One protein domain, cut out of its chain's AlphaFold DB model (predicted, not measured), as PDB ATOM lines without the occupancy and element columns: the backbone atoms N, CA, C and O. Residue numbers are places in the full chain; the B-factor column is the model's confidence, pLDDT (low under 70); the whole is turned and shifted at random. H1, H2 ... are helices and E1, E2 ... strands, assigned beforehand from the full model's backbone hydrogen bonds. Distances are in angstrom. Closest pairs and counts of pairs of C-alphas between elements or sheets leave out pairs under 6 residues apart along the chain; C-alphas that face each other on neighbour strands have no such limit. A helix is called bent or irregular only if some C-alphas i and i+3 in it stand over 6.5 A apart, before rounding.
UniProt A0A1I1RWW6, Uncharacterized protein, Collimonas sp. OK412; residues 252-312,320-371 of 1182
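What this domain is: This is residues 252 to 312 and 320 to 371 of the 1182 residues of an uncharacterized protein of Collimonas sp. OK412 (UniProt A0A1I1RWW6). A twisted sheet of four antiparallel strands forms a slab with the helices gathered on one side of it: short H1 lies across the strands, while short H2 and long H3 only graze the sheet. H3 reaches on past the sheet's E1 edge, and residues 264 to 270 of the link from H1 to E1 stick out. The printed part has 113 residues, with three named helices and four named strands in the order H1 E1 E2 E3 E4 H2 H3; the sheet's order is E1, E2, E3, E4. The class is mixed, helices and strands, with under half of the residues in named elements. The whole is compact, with a radius of gyration of the C-alphas of 14.8 A and spans of 41 by 37 by 28 A.

How they stand to each other: H1, residues 252 to 257, is followed by the strands E1, residues 280 to 283, E2, residues 292 to 297, E3, residues 300 to 307, and E4, residues 325 to 331. H1 is on their sheet at a height of 8.6 A and lies over E3, across the strands at 71 degrees on the local plane; the closest C-alphas of the two, Leu 254 and Leu 306, are 7.8 A apart. E1, E2 and E3 form a meander, each strand the antiparallel neighbour of the one before. E1 and E2 are a hairpin at 159 degrees, with N 281 and O 294 within hydrogen-bond range at 2.8 A. E2 and E3 are a hairpin at 173 degrees, with N 295 and O 302 at 2.9 A. E3 and E4 are antiparallel at 161 degrees, with N 303 and O 329 at 2.9 A. H2, residues 345 to 349, only grazes the sheet. H3, residues 352 to 371, only grazes it with residues 353 to 361. H2 and H3 only just touch, only at the corner by their link, with 3 pairs of C-alphas within 8 A; the closest are Ile 348 and Leu 354, 7.5 A. H1 is apart from H2 and H3. In H1 and H2 every O i to N i+4 pair is within hydrogen-bond range; in H3 14 of 16 are.

Where its parts are: H1 begins at C-alpha 252 (50.824, 39.535, 68.406). E2 spans 16.9 A, E3 22.2 A and E4 20.0 A. H3 spans 29.6 A and ends at C-alpha 371 (42.687, 54.297, 85.173); it is irregular, but only just: C-alphas 367 and 370 are 6.7 A apart.

The domain as a whole: The C-alphas farthest apart, Gly 312 and Val 371, are 44.5 A apart. Residues 313 to 319 are not printed, and C-alphas 312 and 320 are 10.3 A apart across the cut. The links H1 to E1 and E4 to H2 are long. Mean pLDDT of the printed part is 71.4; 41 residues are under 70, among them 266 to 291.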
ATOM      1  N   ALA A 252      50.801  38.072  68.421       84.25
ATOM      2  CA  ALA A 252      50.824  39.535  68.406       84.25
ATOM      3  C   ALA A 252      50.003  40.132  69.559       84.25
ATOM      4  O   ALA A 252      50.477  41.021  70.260       84.25
ATOM      5  N   ASN A 253      48.808  39.593  69.798       86.56
ATOM      6  CA  ASN A 253      47.935  40.032  70.880       86.56
ATOM      7  C   ASN A 253      48.529  39.722  72.262       86.56
ATOM      8  O   ASN A 253      48.554  40.600  73.122       86.56
ATOM      9  N   LEU A 254      49.108  38.531  72.452       84.62
ATOM     10  CA  LEU A 254      49.834  38.200  73.679       84.62
ATOM     11  C   LEU A 254      51.066  39.102  73.862       84.62
ATOM     12  O   LEU A 254      51.334  39.574  74.963       84.62
ATOM     13  N   GLN A 255      51.796  39.408  72.785       81.38
ATOM     14  CA  GLN A 255      52.940  40.319  72.836       81.38
ATOM     15  C   GLN A 255      52.540  41.756  73.209       81.38
ATOM     16  O   GLN A 255      53.252  42.387  73.991       81.38
ATOM     17  N   ASN A 256      51.421  42.259  72.682       82.75
ATOM     18  CA  ASN A 256      50.885  43.577  73.029       82.75
ATOM     19  C   ASN A 256      50.428  43.618  74.492       82.75
ATOM     20  O   ASN A 256      50.770  44.557  75.208       82.75
ATOM     21  N   LEU A 257      49.767  42.558  74.969       79.88
ATOM     22  CA  LEU A 257      49.377  42.419  76.373       79.88
ATOM     23  C   LEU A 257      50.601  42.393  77.307       79.88
ATOM     24  O   LEU A 257      50.616  43.055  78.340       79.88
ATOM     25  N   MET A 258      51.688  41.716  76.915       75.88
ATOM     26  CA  MET A 258      52.960  41.719  77.659       75.88
ATOM     27  C   MET A 258      53.647  43.099  77.712       75.88
ATOM     28  O   MET A 258      54.571  43.302  78.510       75.88
ATOM     29  N   GLN A 259      53.221  44.045  76.873       77.19
ATOM     30  CA  GLN A 259      53.682  45.436  76.831       77.19
ATOM     31  C   GLN A 259      52.638  46.416  77.391       77.19
ATOM     32  O   GLN A 259      52.725  47.613  77.126       77.19
ATOM     33  N   THR A 260      51.668  45.920  78.164       78.25
ATOM     34  CA  THR A 260      50.604  46.736  78.757       78.25
ATOM     35  C   THR A 260      51.148  47.949  79.541       78.25
ATOM     36  O   THR A 260      52.138  47.820  80.279       78.25
ATOM     37  N   PRO A 261      50.479  49.118  79.457       80.44
ATOM     38  CA  PRO A 261      50.755  50.285  80.294       80.44
ATOM     39  C   PRO A 261      50.691  50.026  81.810       80.44
ATOM     40  O   PRO A 261      51.229  50.826  82.571       80.44
ATOM     41  N   LEU A 262      50.100  48.913  82.274       76.25
ATOM     42  CA  LEU A 262      50.125  48.506  83.693       76.25
ATOM     43  C   LEU A 262      51.555  48.269  84.228       76.25
ATOM     44  O   LEU A 262      51.794  48.297  85.437       76.25
ATOM     45  N   ARG A 263      52.537  48.066  83.337       72.38
ATOM     46  CA  ARG A 263      53.957  47.917  83.704       72.38
ATOM     47  C   ARG A 263      54.649  49.240  84.019       72.38
ATOM     48  O   ARG A 263      55.743  49.226  84.580       72.38
ATOM     49  N   GLU A 264      54.062  50.362  83.623       75.12
ATOM     50  CA  GLU A 264      54.617  51.679  83.917       75.12
ATOM     51  C   GLU A 264      54.446  52.010  85.410       75.12
ATOM     52  O   GLU A 264      53.506  51.542  86.055       75.12
ATOM     53  N   GLY A 265      55.377  52.792  85.968       71.44
ATOM     54  CA  GLY A 265      55.397  53.177  87.386       71.44
ATOM     55  C   GLY A 265      56.550  52.560  88.199       71.44
ATOM     56  O   GLY A 265      57.542  52.100  87.620       71.44
ATOM     57  N   PRO A 266      56.460  52.590  89.543       67.81
ATOM     58  CA  PRO A 266      57.425  51.970  90.453       67.81
ATOM     59  C   PRO A 266      57.679  50.480  90.141       67.81
ATOM     60  O   PRO A 266      56.768  49.786  89.669       67.81
ATOM     61  N   PRO A 267      58.903  49.963  90.378       63.72
ATOM     62  CA  PRO A 267      59.202  48.548  90.170       63.72
ATOM     63  C   PRO A 267      58.358  47.668  91.103       63.72
ATOM     64  O   PRO A 267      58.243  47.951  92.290       63.72
ATOM     65  N   LEU A 268      57.795  46.586  90.557       62.56
ATOM     66  CA  LEU A 268      56.990  45.623  91.311       62.56
ATOM     67  C   LEU A 268      57.831  44.950  92.412       62.56
ATOM     68  O   LEU A 268      58.917  44.436  92.134       62.56
ATOM     69  N   LYS A 269      57.309  44.912  93.646       55.50
ATOM     70  CA  LYS A 269      57.969  44.291  94.813       55.50
ATOM     71  C   LYS A 269      57.946  42.740  94.764       55.50
ATOM     72  O   LYS A 269      58.823  42.106  95.349       55.50
ATOM     73  N   LYS A 270      56.993  42.118  94.043       53.47
ATOM     74  CA  LYS A 270      56.821  40.654  93.838       53.47
ATOM     75  C   LYS A 270      56.274  40.346  92.420       53.47
ATOM     76  O   LYS A 270      55.879  41.264  91.705       53.47
ATOM     77  N   LEU A 271      56.267  39.070  92.000       53.75
ATOM     78  CA  LEU A 271      55.621  38.603  90.753       53.75
ATOM     79  C   LEU A 271      54.130  38.984  90.758       53.75
ATOM     80  O   LEU A 271      53.473  38.770  91.771       53.75
ATOM     81  N   MET A 272      53.605  39.536  89.655       53.59
ATOM     82  CA  MET A 272      52.185  39.902  89.553       53.59
ATOM     83  C   MET A 272      51.328  38.634  89.455       53.59
ATOM     84  O   MET A 272      51.212  38.032  88.393       53.59
ATOM     85  N   GLN A 273      50.742  38.227  90.573       52.62
ATOM     86  CA  GLN A 273      49.588  37.333  90.597       52.62
ATOM     87  C   GLN A 273      48.363  38.227  90.774       52.62
ATOM     88  O   GLN A 273      48.379  39.095  91.647       52.62
ATOM     89  N   VAL A 274      47.371  38.100  89.891       52.72
ATOM     90  CA  VAL A 274      46.142  38.889  89.974       52.72
ATOM     91  C   VAL A 274      45.061  37.984  90.546       52.72
ATOM     92  O   VAL A 274      44.614  37.040  89.906       52.72
ATOM     93  N   ASN A 275      44.649  38.253  91.779       46.94
ATOM     94  CA  ASN A 275      43.563  37.498  92.388       46.94
ATOM     95  C   ASN A 275      42.246  38.054  91.849       46.94
ATOM     96  O   ASN A 275      41.823  39.152  92.201       46.94
ATOM     97  N   THR A 276      41.651  37.319  90.927       46.81
ATOM     98  CA  THR A 276      40.263  37.467  90.494       46.81
ATOM     99  C   THR A 276      39.762  36.058  90.260       46.81
ATOM    100  O   THR A 276      40.539  35.274  89.732       46.81
ATOM    101  N   ASP A 277      38.526  35.733  90.613       41.00
ATOM    102  CA  ASP A 277      37.891  34.483  90.182       41.00
ATOM    103  C   ASP A 277      37.362  34.659  88.739       41.00
ATOM    104  O   ASP A 277      36.688  35.670  88.480       41.00
ATOM    105  N   PRO A 278      37.706  33.793  87.757       47.03
ATOM    106  CA  PRO A 278      38.660  32.665  87.805       47.03
ATOM    107  C   PRO A 278      40.130  33.105  87.902       47.03
ATOM    108  O   PRO A 278      40.514  34.100  87.297       47.03
ATOM    109  N   TYR A 279      40.966  32.373  88.655       55.66
ATOM    110  CA  TYR A 279      42.336  32.757  89.055       55.66
ATOM    111  C   TYR A 279      43.229  33.129  87.842       55.66
ATOM    112  O   TYR A 279      43.706  32.258  87.107       55.66
ATOM    113  N   PHE A 280      43.491  34.429  87.622       62.50
ATOM    114  CA  PHE A 280      44.299  34.946  86.501       62.50
ATOM    115  C   PHE A 280      45.713  35.357  86.953       62.50
ATOM    116  O   PHE A 280      45.910  36.332  87.667       62.50
ATOM    117  N   SER A 281      46.765  34.700  86.466       59.38
ATOM    118  CA  SER A 281      48.152  35.078  86.786       59.38
ATOM    119  C   SER A 281      48.901  35.586  85.556       59.38
ATOM    120  O   SER A 281      49.040  34.894  84.546       59.38
ATOM    121  N   LEU A 282      49.431  36.811  85.637       60.41
ATOM    122  CA  LEU A 282      50.207  37.429  84.565       60.41
ATOM    123  C   LEU A 282      51.692  37.459  84.930       60.41
ATOM    124  O   LEU A 282      52.174  38.338  85.645       60.41
ATOM    125  N   SER A 283      52.460  36.516  84.393       58.12
ATOM    126  CA  SER A 283      53.884  36.413  84.707       58.12
ATOM    127  C   SER A 283      54.729  37.262  83.760       58.12
ATOM    128  O   SER A 283      54.964  36.914  82.599       58.12
ATOM    129  N   PHE A 284      55.249  38.377  84.276       56.94
ATOM    130  CA  PHE A 284      56.263  39.167  83.580       56.94
ATOM    131  C   PHE A 284      57.656  38.563  83.768       56.94
ATOM    132  O   PHE A 284      57.996  38.105  84.858       56.94
ATOM    133  N   PRO A 285      58.518  38.615  82.746       51.41
ATOM    134  CA  PRO A 285      59.836  38.022  82.853       51.41
ATOM    135  C   PRO A 285      60.748  38.809  83.802       51.41
ATOM    136  O   PRO A 285      60.943  40.015  83.638       51.41
ATOM    137  N   ILE A 286      61.373  38.091  84.739       42.94
ATOM    138  CA  ILE A 286      62.589  38.508  85.447       42.94
ATOM    139  C   ILE A 286      63.748  37.707  84.826       42.94
ATOM    140  O   ILE A 286      64.086  36.624  85.292       42.94
ATOM    141  N   GLY A 287      64.330  38.187  83.720       47.12
ATOM    142  CA  GLY A 287      65.442  37.510  83.023       47.12
ATOM    143  C   GLY A 287      65.081  36.879  81.666       47.12
ATOM    144  O   GLY A 287      64.223  37.397  80.963       47.12
ATOM    145  N   GLU A 288      65.788  35.807  81.264       38.19
ATOM    146  CA  GLU A 288      65.781  35.230  79.894       38.19
ATOM    147  C   GLU A 288      64.508  34.451  79.487       38.19
ATOM    148  O   GLU A 288      64.430  33.978  78.353       38.19
ATOM    149  N   PHE A 289      63.502  34.330  80.356       46.78
ATOM    150  CA  PHE A 289      62.199  33.774  79.970       46.78
ATOM    151  C   PHE A 289      61.386  34.799  79.163       46.78
ATOM    152  O   PHE A 289      61.430  35.997  79.428       46.78
ATOM    153  N   LEU A 290      60.632  34.341  78.167       54.03
ATOM    154  CA  LEU A 290      59.598  35.141  77.511       54.03
ATOM    155  C   LEU A 290      58.314  34.962  78.335       54.03
ATOM    156  O   LEU A 290      57.925  33.832  78.598       54.03
ATOM    157  N   GLY A 291      57.722  36.059  78.817       60.91
ATOM    158  CA  GLY A 291      56.562  36.029  79.723       60.91
ATOM    159  C   GLY A 291      55.320  35.330  79.156       60.91
ATOM    160  O   GLY A 291      55.255  35.016  77.962       60.91
ATOM    161  N   GLY A 292      54.324  35.123  80.019       70.62
ATOM    162  CA  GLY A 292      53.099  34.401  79.684       70.62
ATOM    163  C   GLY A 292      51.906  34.727  80.581       70.62
ATOM    164  O   GLY A 292      52.042  35.389  81.611       70.62
ATOM    165  N   VAL A 293      50.734  34.263  80.154       74.12
ATOM    166  CA  VAL A 293      49.460  34.341  80.877       74.12
ATOM    167  C   VAL A 293      49.127  32.940  81.364       74.12
ATOM    168  O   VAL A 293      49.082  32.011  80.564       74.12
ATOM    169  N   TYR A 294      48.883  32.794  82.652       74.12
ATOM    170  CA  TYR A 294      48.354  31.581  83.255       74.12
ATOM    171  C   TYR A 294      46.929  31.870  83.716       74.12
ATOM    172  O   TYR A 294      46.675  32.940  84.270       74.12
ATOM    173  N   PHE A 295      46.004  30.944  83.497       71.69
ATOM    174  CA  PHE A 295      44.683  31.035  84.107       71.69
ATOM    175  C   PHE A 295      44.203  29.668  84.574       71.69
ATOM    176  O   PHE A 295      44.491  28.640  83.958       71.69
ATOM    177  N   GLU A 296      43.483  29.681  85.685       66.25
ATOM    178  CA  GLU A 296      42.962  28.510  86.368       66.25
ATOM    179  C   GLU A 296      41.480  28.718  86.653       66.25
ATOM    180  O   GLU A 296      41.055  29.760  87.143       66.25
ATOM    181  N   THR A 297      40.698  27.714  86.293       58.69
ATOM    182  CA  THR A 297      39.271  27.583  86.589       58.69
ATOM    183  C   THR A 297      39.110  26.375  87.505       58.69
ATOM    184  O   THR A 297      39.988  25.508  87.493       58.69
ATOM    185  N   GLY A 298      38.011  26.291  88.259       57.31
ATOM    186  CA  GLY A 298      37.778  25.209  89.229       57.31
ATOM    187  C   GLY A 298      38.028  23.788  88.700       57.31
ATOM    188  O   GLY A 298      38.436  22.930  89.474       57.31
ATOM    189  N   ASP A 299      37.900  23.573  87.384       63.44
ATOM    190  CA  ASP A 299      38.056  22.263  86.742       63.44
ATOM    191  C   ASP A 299      39.230  22.158  85.742       63.44
ATOM    192  O   ASP A 299      39.507  21.068  85.243       63.44
ATOM    193  N   CYS A 300      39.933  23.248  85.398       76.56
ATOM    194  CA  CYS A 300      41.073  23.176  84.465       76.56
ATOM    195  C   CYS A 300      42.033  24.376  84.507       76.56
ATOM    196  O   CYS A 300      41.659  25.494  84.865       76.56
ATOM    197  N   ARG A 301      43.280  24.154  84.067       81.94
ATOM    198  CA  ARG A 301      44.371  25.143  84.030       81.94
ATOM    199  C   ARG A 301      44.962  25.283  82.635       81.94
ATOM    200  O   ARG A 301      45.161  24.301  81.917       81.94
ATOM    201  N   TYR A 302      45.326  26.509  82.283       84.69
ATOM    202  CA  TYR A 302      45.946  26.846  81.010       84.69
ATOM    203  C   TYR A 302      47.157  27.765  81.205       84.69
ATOM    204  O   TYR A 302      47.148  28.687  82.017       84.69
ATOM    205  N   SER A 303      48.193  27.552  80.398       85.50
ATOM    206  CA  SER A 303      49.419  28.356  80.368       85.50
ATOM    207  C   SER A 303      49.694  28.796  78.931       85.50
ATOM    208  O   SER A 303      49.868  27.970  78.042       85.50
ATOM    209  N   MET A 304      49.710  30.104  78.677       86.25
ATOM    210  CA  MET A 304      49.969  30.703  77.368       86.25
ATOM    211  C   MET A 304      51.287  31.465  77.384       86.25
ATOM    212  O   MET A 304      51.441  32.440  78.118       86.25
ATOM    213  N   GLN A 305      52.235  31.070  76.540       84.88
ATOM    214  CA  GLN A 305      53.580  31.643  76.528       84.88
ATOM    215  C   GLN A 305      54.072  31.893  75.104       84.88
ATOM    216  O   GLN A 305      53.668  31.231  74.146       84.88
ATOM    217  N   LEU A 306      54.984  32.855  74.958       82.69
ATOM    218  CA  LEU A 306      55.715  33.062  73.710       82.69
ATOM    219  C   LEU A 306      57.029  32.279  73.760       82.69
ATOM    220  O   LEU A 306      57.923  32.621  74.523       82.69
ATOM    221  N   ALA A 307      57.192  31.264  72.917       75.75
ATOM    222  CA  ALA A 307      58.432  30.499  72.817       75.75
ATOM    223  C   ALA A 307      59.252  30.920  71.590       75.75
ATOM    224  O   ALA A 307      58.716  31.162  70.504       75.75
ATOM    225  N   MET A 308      60.581  30.965  71.733       72.75
ATOM    226  CA  MET A 308      61.467  31.061  70.573       72.75
ATOM    227  C   MET A 308      61.618  29.678  69.940       72.75
ATOM    228  O   MET A 308      62.099  28.765  70.615       72.75
ATOM    229  N   PRO A 309      61.292  29.500  68.651       67.31
ATOM    230  CA  PRO A 309      61.512  28.220  67.996       67.31
ATOM    231  C   PRO A 309      63.014  27.905  67.942       67.31
ATOM    232  O   PRO A 309      63.849  28.797  67.732       67.31
ATOM    233  N   GLU A 310      63.372  26.628  68.122       58.62
ATOM    234  CA  GLU A 310      64.766  26.187  68.084       58.62
ATOM    235  C   GLU A 310      65.441  26.626  66.780       58.62
ATOM    236  O   GLU A 310      65.083  26.222  65.670       58.62
ATOM    237  N   GLN A 311      66.460  27.478  66.906       61.16
ATOM    238  CA  GLN A 311      67.181  27.949  65.734       61.16
ATOM    239  C   GLN A 311      68.089  26.853  65.179       61.16
ATOM    240  O   GLN A 311      69.120  26.517  65.770       61.16
ATOM    241  N   GLY A 312      67.767  26.393  63.971       55.47
ATOM    242  CA  GLY A 312      68.693  25.630  63.144       55.47
ATOM    243  C   GLY A 312      69.986  26.410  62.860       55.47
ATOM    244  O   GLY A 312      70.010  27.642  62.792       55.47
ATOM    245  N   LEU A 320      69.244  35.657  61.086       59.97
ATOM    246  CA  LEU A 320      67.784  35.672  61.020       59.97
ATOM    247  C   LEU A 320      67.230  35.387  62.419       59.97
ATOM    248  O   LEU A 320      67.429  34.296  62.953       59.97
ATOM    249  N   LYS A 321      66.549  36.371  63.012       61.03
ATOM    250  CA  LYS A 321      65.781  36.175  64.244       61.03
ATOM    251  C   LYS A 321      64.411  35.597  63.863       61.03
ATOM    252  O   LYS A 321      63.721  36.258  63.091       61.03
ATOM    253  N   PRO A 322      64.048  34.382  64.311       66.94
ATOM    254  CA  PRO A 322      62.710  33.857  64.097       66.94
ATOM    255  C   PRO A 322      61.696  34.653  64.920       66.94
ATOM    256  O   PRO A 322      62.041  35.181  65.982       66.94
ATOM    257  N   ASP A 323      60.466  34.718  64.422       71.62
ATOM    258  CA  ASP A 323      59.349  35.283  65.170       71.62
ATOM    259  C   ASP A 323      58.964  34.341  66.330       71.62
ATOM    260  O   ASP A 323      59.087  33.117  66.190       71.62
ATOM    261  N   PRO A 324      58.539  34.885  67.485       75.75
ATOM    262  CA  PRO A 324      58.064  34.082  68.605       75.75
ATOM    263  C   PRO A 324      56.783  33.325  68.232       75.75
ATOM    264  O   PRO A 324      55.925  33.839  67.513       75.75
ATOM    265  N   VAL A 325      56.650  32.100  68.740       80.69
ATOM    266  CA  VAL A 325      55.489  31.228  68.522       80.69
ATOM    267  C   VAL A 325      54.669  31.159  69.806       80.69
ATOM    268  O   VAL A 325      55.236  31.067  70.892       80.69
ATOM    269  N   LEU A 326      53.342  31.203  69.682       86.38
ATOM    270  CA  LEU A 326      52.429  30.985  70.801       86.38
ATOM    271  C   LEU A 326      52.404  29.495  71.164       86.38
ATOM    272  O   LEU A 326      52.145  28.655  70.302       86.38
ATOM    273  N   VAL A 327      52.643  29.195  72.434       86.38
ATOM    274  CA  VAL A 327      52.480  27.869  73.030       86.38
ATOM    275  C   VAL A 327      51.372  27.976  74.068       86.38
ATOM    276  O   VAL A 327      51.452  28.831  74.947       86.38
ATOM    277  N   VAL A 328      50.337  27.145  73.935       87.94
ATOM    278  CA  VAL A 328      49.253  27.031  74.918       87.94
ATOM    279  C   VAL A 328      49.284  25.624  75.487       87.94
ATOM    280  O   VAL A 328      49.171  24.653  74.744       87.94
ATOM    281  N   GLU A 329      49.463  25.524  76.791       88.31
ATOM    282  CA  GLU A 329      49.463  24.285  77.556       88.31
ATOM    283  C   GLU A 329      48.162  24.197  78.355       88.31
ATOM    284  O   GLU A 329      47.646  25.217  78.807       88.31
ATOM    285  N   PHE A 330      47.632  22.988  78.511       87.94
ATOM    286  CA  PHE A 330      46.390  22.689  79.219       87.94
ATOM    287  C   PHE A 330      46.577  21.494  80.155       87.94
ATOM    288  O   PHE A 330      47.264  20.537  79.782       87.94
ATOM    289  N   THR A 331      45.911  21.522  81.306       84.38
ATOM    290  CA  THR A 331      45.725  20.367  82.191       84.38
ATOM    291  C   THR A 331      44.369  20.440  82.905       84.38
ATOM    292  O   THR A 331      43.898  21.525  83.243       84.38
ATOM    293  N   ASP A 332      43.739  19.288  83.101       81.06
ATOM    294  CA  ASP A 332      42.542  19.044  83.917       81.06
ATOM    295  C   ASP A 332      42.887  18.299  85.226       81.06
ATOM    296  O   ASP A 332      42.004  17.932  85.998       81.06
ATOM    297  N   GLU A 333      44.179  18.089  85.501       76.75
ATOM    298  CA  GLU A 333      44.668  17.417  86.704       76.75
ATOM    299  C   GLU A 333      45.063  18.431  87.794       76.75
ATOM    300  O   GLU A 333      45.803  19.392  87.555       76.75
ATOM    301  N   PHE A 334      44.631  18.165  89.030       67.12
ATOM    302  CA  PHE A 334      44.993  18.937  90.222       67.12
ATOM    303  C   PHE A 334      45.864  18.074  91.151       67.12
ATOM    304  O   PHE A 334      45.451  17.002  91.587       67.12
ATOM    305  N   GLY A 335      47.093  18.515  91.440       60.94
ATOM    306  CA  GLY A 335      48.061  17.788  92.273       60.94
ATOM    307  C   GLY A 335      49.453  18.436  92.268       60.94
ATOM    308  O   GLY A 335      49.640  19.478  91.637       60.94
ATOM    309  N   GLU A 336      50.432  17.834  92.959       53.84
ATOM    310  CA  GLU A 336      51.812  18.362  93.038       53.84
ATOM    311  C   GLU A 336      52.573  18.299  91.692       53.84
ATOM    312  O   GLU A 336      53.455  19.126  91.460       53.84
ATOM    313  N   GLU A 337      52.211  17.383  90.778       62.94
ATOM    314  CA  GLU A 337      52.818  17.247  89.437       62.94
ATOM    315  C   GLU A 337      51.768  16.948  88.336       62.94
ATOM    316  O   GLU A 337      51.659  15.808  87.879       62.94
ATOM    317  N   PRO A 338      50.980  17.943  87.884       76.31
ATOM    318  CA  PRO A 338      49.956  17.740  86.857       76.31
ATOM    319  C   PRO A 338      50.562  17.532  85.462       76.31
ATOM    320  O   PRO A 338      51.563  18.165  85.100       76.31
ATOM    321  N   GLN A 339      49.946  16.676  84.642       81.56
ATOM    322  CA  GLN A 339      50.378  16.476  83.258       81.56
ATOM    323  C   GLN A 339      49.850  17.576  82.331       81.56
ATOM    324  O   GLN A 339      48.646  17.767  82.171       81.56
ATOM    325  N   TRP A 340      50.771  18.267  81.655       86.50
ATOM    326  CA  TRP A 340      50.456  19.332  80.702       86.50
ATOM    327  C   TRP A 340      50.493  18.828  79.259       86.50
ATOM    328  O   TRP A 340      51.480  18.229  78.819       86.50
ATOM    329  N   ARG A 341      49.449  19.138  78.483       88.31
ATOM    330  CA  ARG A 341      49.419  18.922  77.027       88.31
ATOM    331  C   ARG A 341      49.461  20.245  76.270       88.31
ATOM    332  O   ARG A 341      48.798  21.201  76.652       88.31
ATOM    333  N   ILE A 342      50.199  20.285  75.162       88.50
ATOM    334  CA  ILE A 342      50.245  21.451  74.269       88.50
ATOM    335  C   ILE A 342      49.060  21.385  73.300       88.50
ATOM    336  O   ILE A 342      48.899  20.391  72.591       88.50
ATOM    337  N   LEU A 343      48.261  22.449  73.250       88.31
ATOM    338  CA  LEU A 343      47.120  22.581  72.347       88.31
ATOM    339  C   LEU A 343      47.564  22.965  70.931       88.31
ATOM    340  O   LEU A 343      48.470  23.782  70.738       88.31
ATOM    341  N   SER A 344      46.906  22.395  69.920       86.12
ATOM    342  CA  SER A 344      47.060  22.846  68.537       86.12
ATOM    343  C   SER A 344      46.266  24.133  68.280       86.12
ATOM    344  O   SER A 344      45.396  24.514  69.056       86.12
ATOM    345  N   ALA A 345      46.523  24.806  67.153       80.38
ATOM    346  CA  ALA A 345      45.763  26.003  66.777       80.38
ATOM    347  C   ALA A 345      44.251  25.737  66.628       80.38
ATOM    348  O   ALA A 345      43.456  26.606  66.963       80.38
ATOM    349  N   ALA A 346      43.864  24.540  66.165       81.31
ATOM    350  CA  ALA A 346      42.459  24.145  66.074       81.31
ATOM    351  C   ALA A 346      41.851  23.931  67.469       81.31
ATOM    352  O   ALA A 346      40.771  24.441  67.742       81.31
ATOM    353  N   ASP A 347      42.585  23.278  68.376       86.25
ATOM    354  CA  ASP A 347      42.121  23.045  69.752       86.25
ATOM    355  C   ASP A 347      41.958  24.362  70.531       86.25
ATOM    356  O   ASP A 347      41.066  24.484  71.363       86.25
ATOM    357  N   ILE A 348      42.794  25.371  70.251       85.06
ATOM    358  CA  ILE A 348      42.660  26.718  70.831       85.06
ATOM    359  C   ILE A 348      41.378  27.404  70.336       85.06
ATOM    360  O   ILE A 348      40.685  28.046  71.125       85.06
ATOM    361  N   GLU A 349      41.057  27.296  69.042       80.94
ATOM    362  CA  GLU A 349      39.830  27.867  68.461       80.94
ATOM    363  C   GLU A 349      38.563  27.156  68.965       80.94
ATOM    364  O   GLU A 349      37.534  27.806  69.155       80.94
ATOM    365  N   GLU A 350      38.639  25.849  69.223       82.69
ATOM    366  CA  GLU A 350      37.518  25.012  69.670       82.69
ATOM    367  C   GLU A 350      37.352  24.937  71.203       82.69
ATOM    368  O   GLU A 350      36.426  24.280  71.672       82.69
ATOM    369  N   ALA A 351      38.190  25.617  71.998       80.25
ATOM    370  CA  ALA A 351      38.128  25.605  73.467       80.25
ATOM    371  C   ALA A 351      37.261  26.757  74.042       80.25
ATOM    372  O   ALA A 351      37.773  27.863  74.241       80.25
ATOM    373  N   PRO A 352      35.968  26.542  74.374       75.81
ATOM    374  CA  PRO A 352      35.057  27.619  74.783       75.81
ATOM    375  C   PRO A 352      35.435  28.276  76.118       75.81
ATOM    376  O   PRO A 352      35.287  29.490  76.256       75.81
ATOM    377  N   ILE A 353      35.965  27.502  77.072       74.81
ATOM    378  CA  ILE A 353      36.387  27.997  78.392       74.81
ATOM    379  C   ILE A 353      37.563  28.972  78.233       74.81
ATOM    380  O   ILE A 353      37.494  30.109  78.691       74.81
ATOM    381  N   LEU A 354      38.592  28.570  77.480       81.31
ATOM    382  CA  LEU A 354      39.753  29.405  77.149       81.31
ATOM    383  C   LEU A 354      39.354  30.702  76.432       81.31
ATOM    384  O   LEU A 354      39.840  31.774  76.785       81.31
ATOM    385  N   GLN A 355      38.465  30.623  75.438       81.25
ATOM    386  CA  GLN A 355      38.013  31.804  74.691       81.25
ATOM    387  C   GLN A 355      37.223  32.781  75.572       81.25
ATOM    388  O   GLN A 355      37.361  33.997  75.423       81.25
ATOM    389  N   THR A 356      36.404  32.259  76.484       73.19
ATOM    390  CA  THR A 356      35.589  33.064  77.403       73.19
ATOM    391  C   THR A 356      36.469  33.752  78.440       73.19
ATOM    392  O   THR A 356      36.475  34.982  78.501       73.19
ATOM    393  N   ALA A 357      37.318  32.987  79.134       71.38
ATOM    394  CA  ALA A 357      38.260  33.511  80.121       71.38
ATOM    395  C   ALA A 357      39.197  34.573  79.514       71.38
ATOM    396  O   ALA A 357      39.438  35.627  80.103       71.38
ATOM    397  N   TRP A 358      39.683  34.346  78.289       79.69
ATOM    398  CA  TRP A 358      40.511  35.318  77.575       79.69
ATOM    399  C   TRP A 358      39.778  36.640  77.307       79.69
ATOM    400  O   TRP A 358      40.334  37.711  77.552       79.69
ATOM    401  N   ARG A 359      38.531  36.596  76.828       79.06
ATOM    402  CA  ARG A 359      37.737  37.808  76.553       79.06
ATOM    403  C   ARG A 359      37.404  38.588  77.816       79.06
ATOM    404  O   ARG A 359      37.508  39.813  77.811       79.06
ATOM    405  N   GLU A 360      37.021  37.891  78.879       72.12
ATOM    406  CA  GLU A 360      36.743  38.506  80.178       72.12
ATOM    407  C   GLU A 360      37.969  39.247  80.701       72.12
ATOM    408  O   GLU A 360      37.883  40.415  81.088       72.12
ATOM    409  N   TRP A 361      39.137  38.613  80.609       74.56
ATOM    410  CA  TRP A 361      40.392  39.233  80.995       74.56
ATOM    411  C   TRP A 361      40.729  40.473  80.157       74.56
ATOM    412  O   TRP A 361      41.082  41.521  80.703       74.56
ATOM    413  N   LEU A 362      40.587  40.396  78.829       78.62
ATOM    414  CA  LEU A 362      40.822  41.544  77.951       78.62
ATOM    415  C   LEU A 362      39.905  42.727  78.282       78.62
ATOM    416  O   LEU A 362      40.360  43.871  78.236       78.62
ATOM    417  N   ALA A 363      38.650  42.467  78.651       74.69
ATOM    418  CA  ALA A 363      37.724  43.506  79.083       74.69
ATOM    419  C   ALA A 363      38.179  44.175  80.393       74.69
ATOM    420  O   ALA A 363      38.149  45.404  80.488       74.69
ATOM    421  N   VAL A 364      38.670  43.397  81.369       72.94
ATOM    422  CA  VAL A 364      39.234  43.931  82.622       72.94
ATOM    423  C   VAL A 364      40.445  44.817  82.334       72.94
ATOM    424  O   VAL A 364      40.486  45.964  82.780       72.94
ATOM    425  N   VAL A 365      41.408  44.339  81.540       77.81
ATOM    426  CA  VAL A 365      42.621  45.107  81.206       77.81
ATOM    427  C   VAL A 365      42.274  46.397  80.454       77.81
ATOM    428  O   VAL A 365      42.812  47.458  80.769       77.81
ATOM    429  N   ALA A 366      41.333  46.337  79.510       80.56
ATOM    430  CA  ALA A 366      40.852  47.503  78.769       80.56
ATOM    431  C   ALA A 366      40.210  48.569  79.671       80.56
ATOM    432  O   ALA A 366      40.316  49.764  79.387       80.56
ATOM    433  N   GLU A 367      39.542  48.139  80.744       77.00
ATOM    434  CA  GLU A 367      38.926  49.017  81.738       77.00
ATOM    435  C   GLU A 367      39.977  49.665  82.654       77.00
ATOM    436  O   GLU A 367      39.896  50.863  82.929       77.00
ATOM    437  N   VAL A 368      40.985  48.902  83.092       78.19
ATOM    438  CA  VAL A 368      41.928  49.352  84.130       78.19
ATOM    439  C   VAL A 368      43.158  50.090  83.593       78.19
ATOM    440  O   VAL A 368      43.696  50.947  84.293       78.19
ATOM    441  N   GLU A 369      43.597  49.828  82.356       83.81
ATOM    442  CA  GLU A 369      44.760  50.496  81.745       83.81
ATOM    443  C   GLU A 369      44.648  52.034  81.758       83.81
ATOM    444  O   GLU A 369      45.594  52.698  82.197       83.81
ATOM    445  N   PRO A 370      43.515  52.641  81.337       82.94
ATOM    446  CA  PRO A 370      43.353  54.091  81.384       82.94
ATOM    447  C   PRO A 370      43.347  54.638  82.813       82.94
ATOM    448  O   PRO A 370      43.869  55.725  83.047       82.94
ATOM    449  N   VAL A 371      42.769  53.895  83.763       82.06
ATOM    450  CA  VAL A 371      42.687  54.297  85.173       82.06
ATOM    451  C   VAL A 371      44.073  54.298  85.812       82.06
ATOM    452  O   VAL A 371      44.439  55.270  86.465       82.06
TER     453      VAL A 371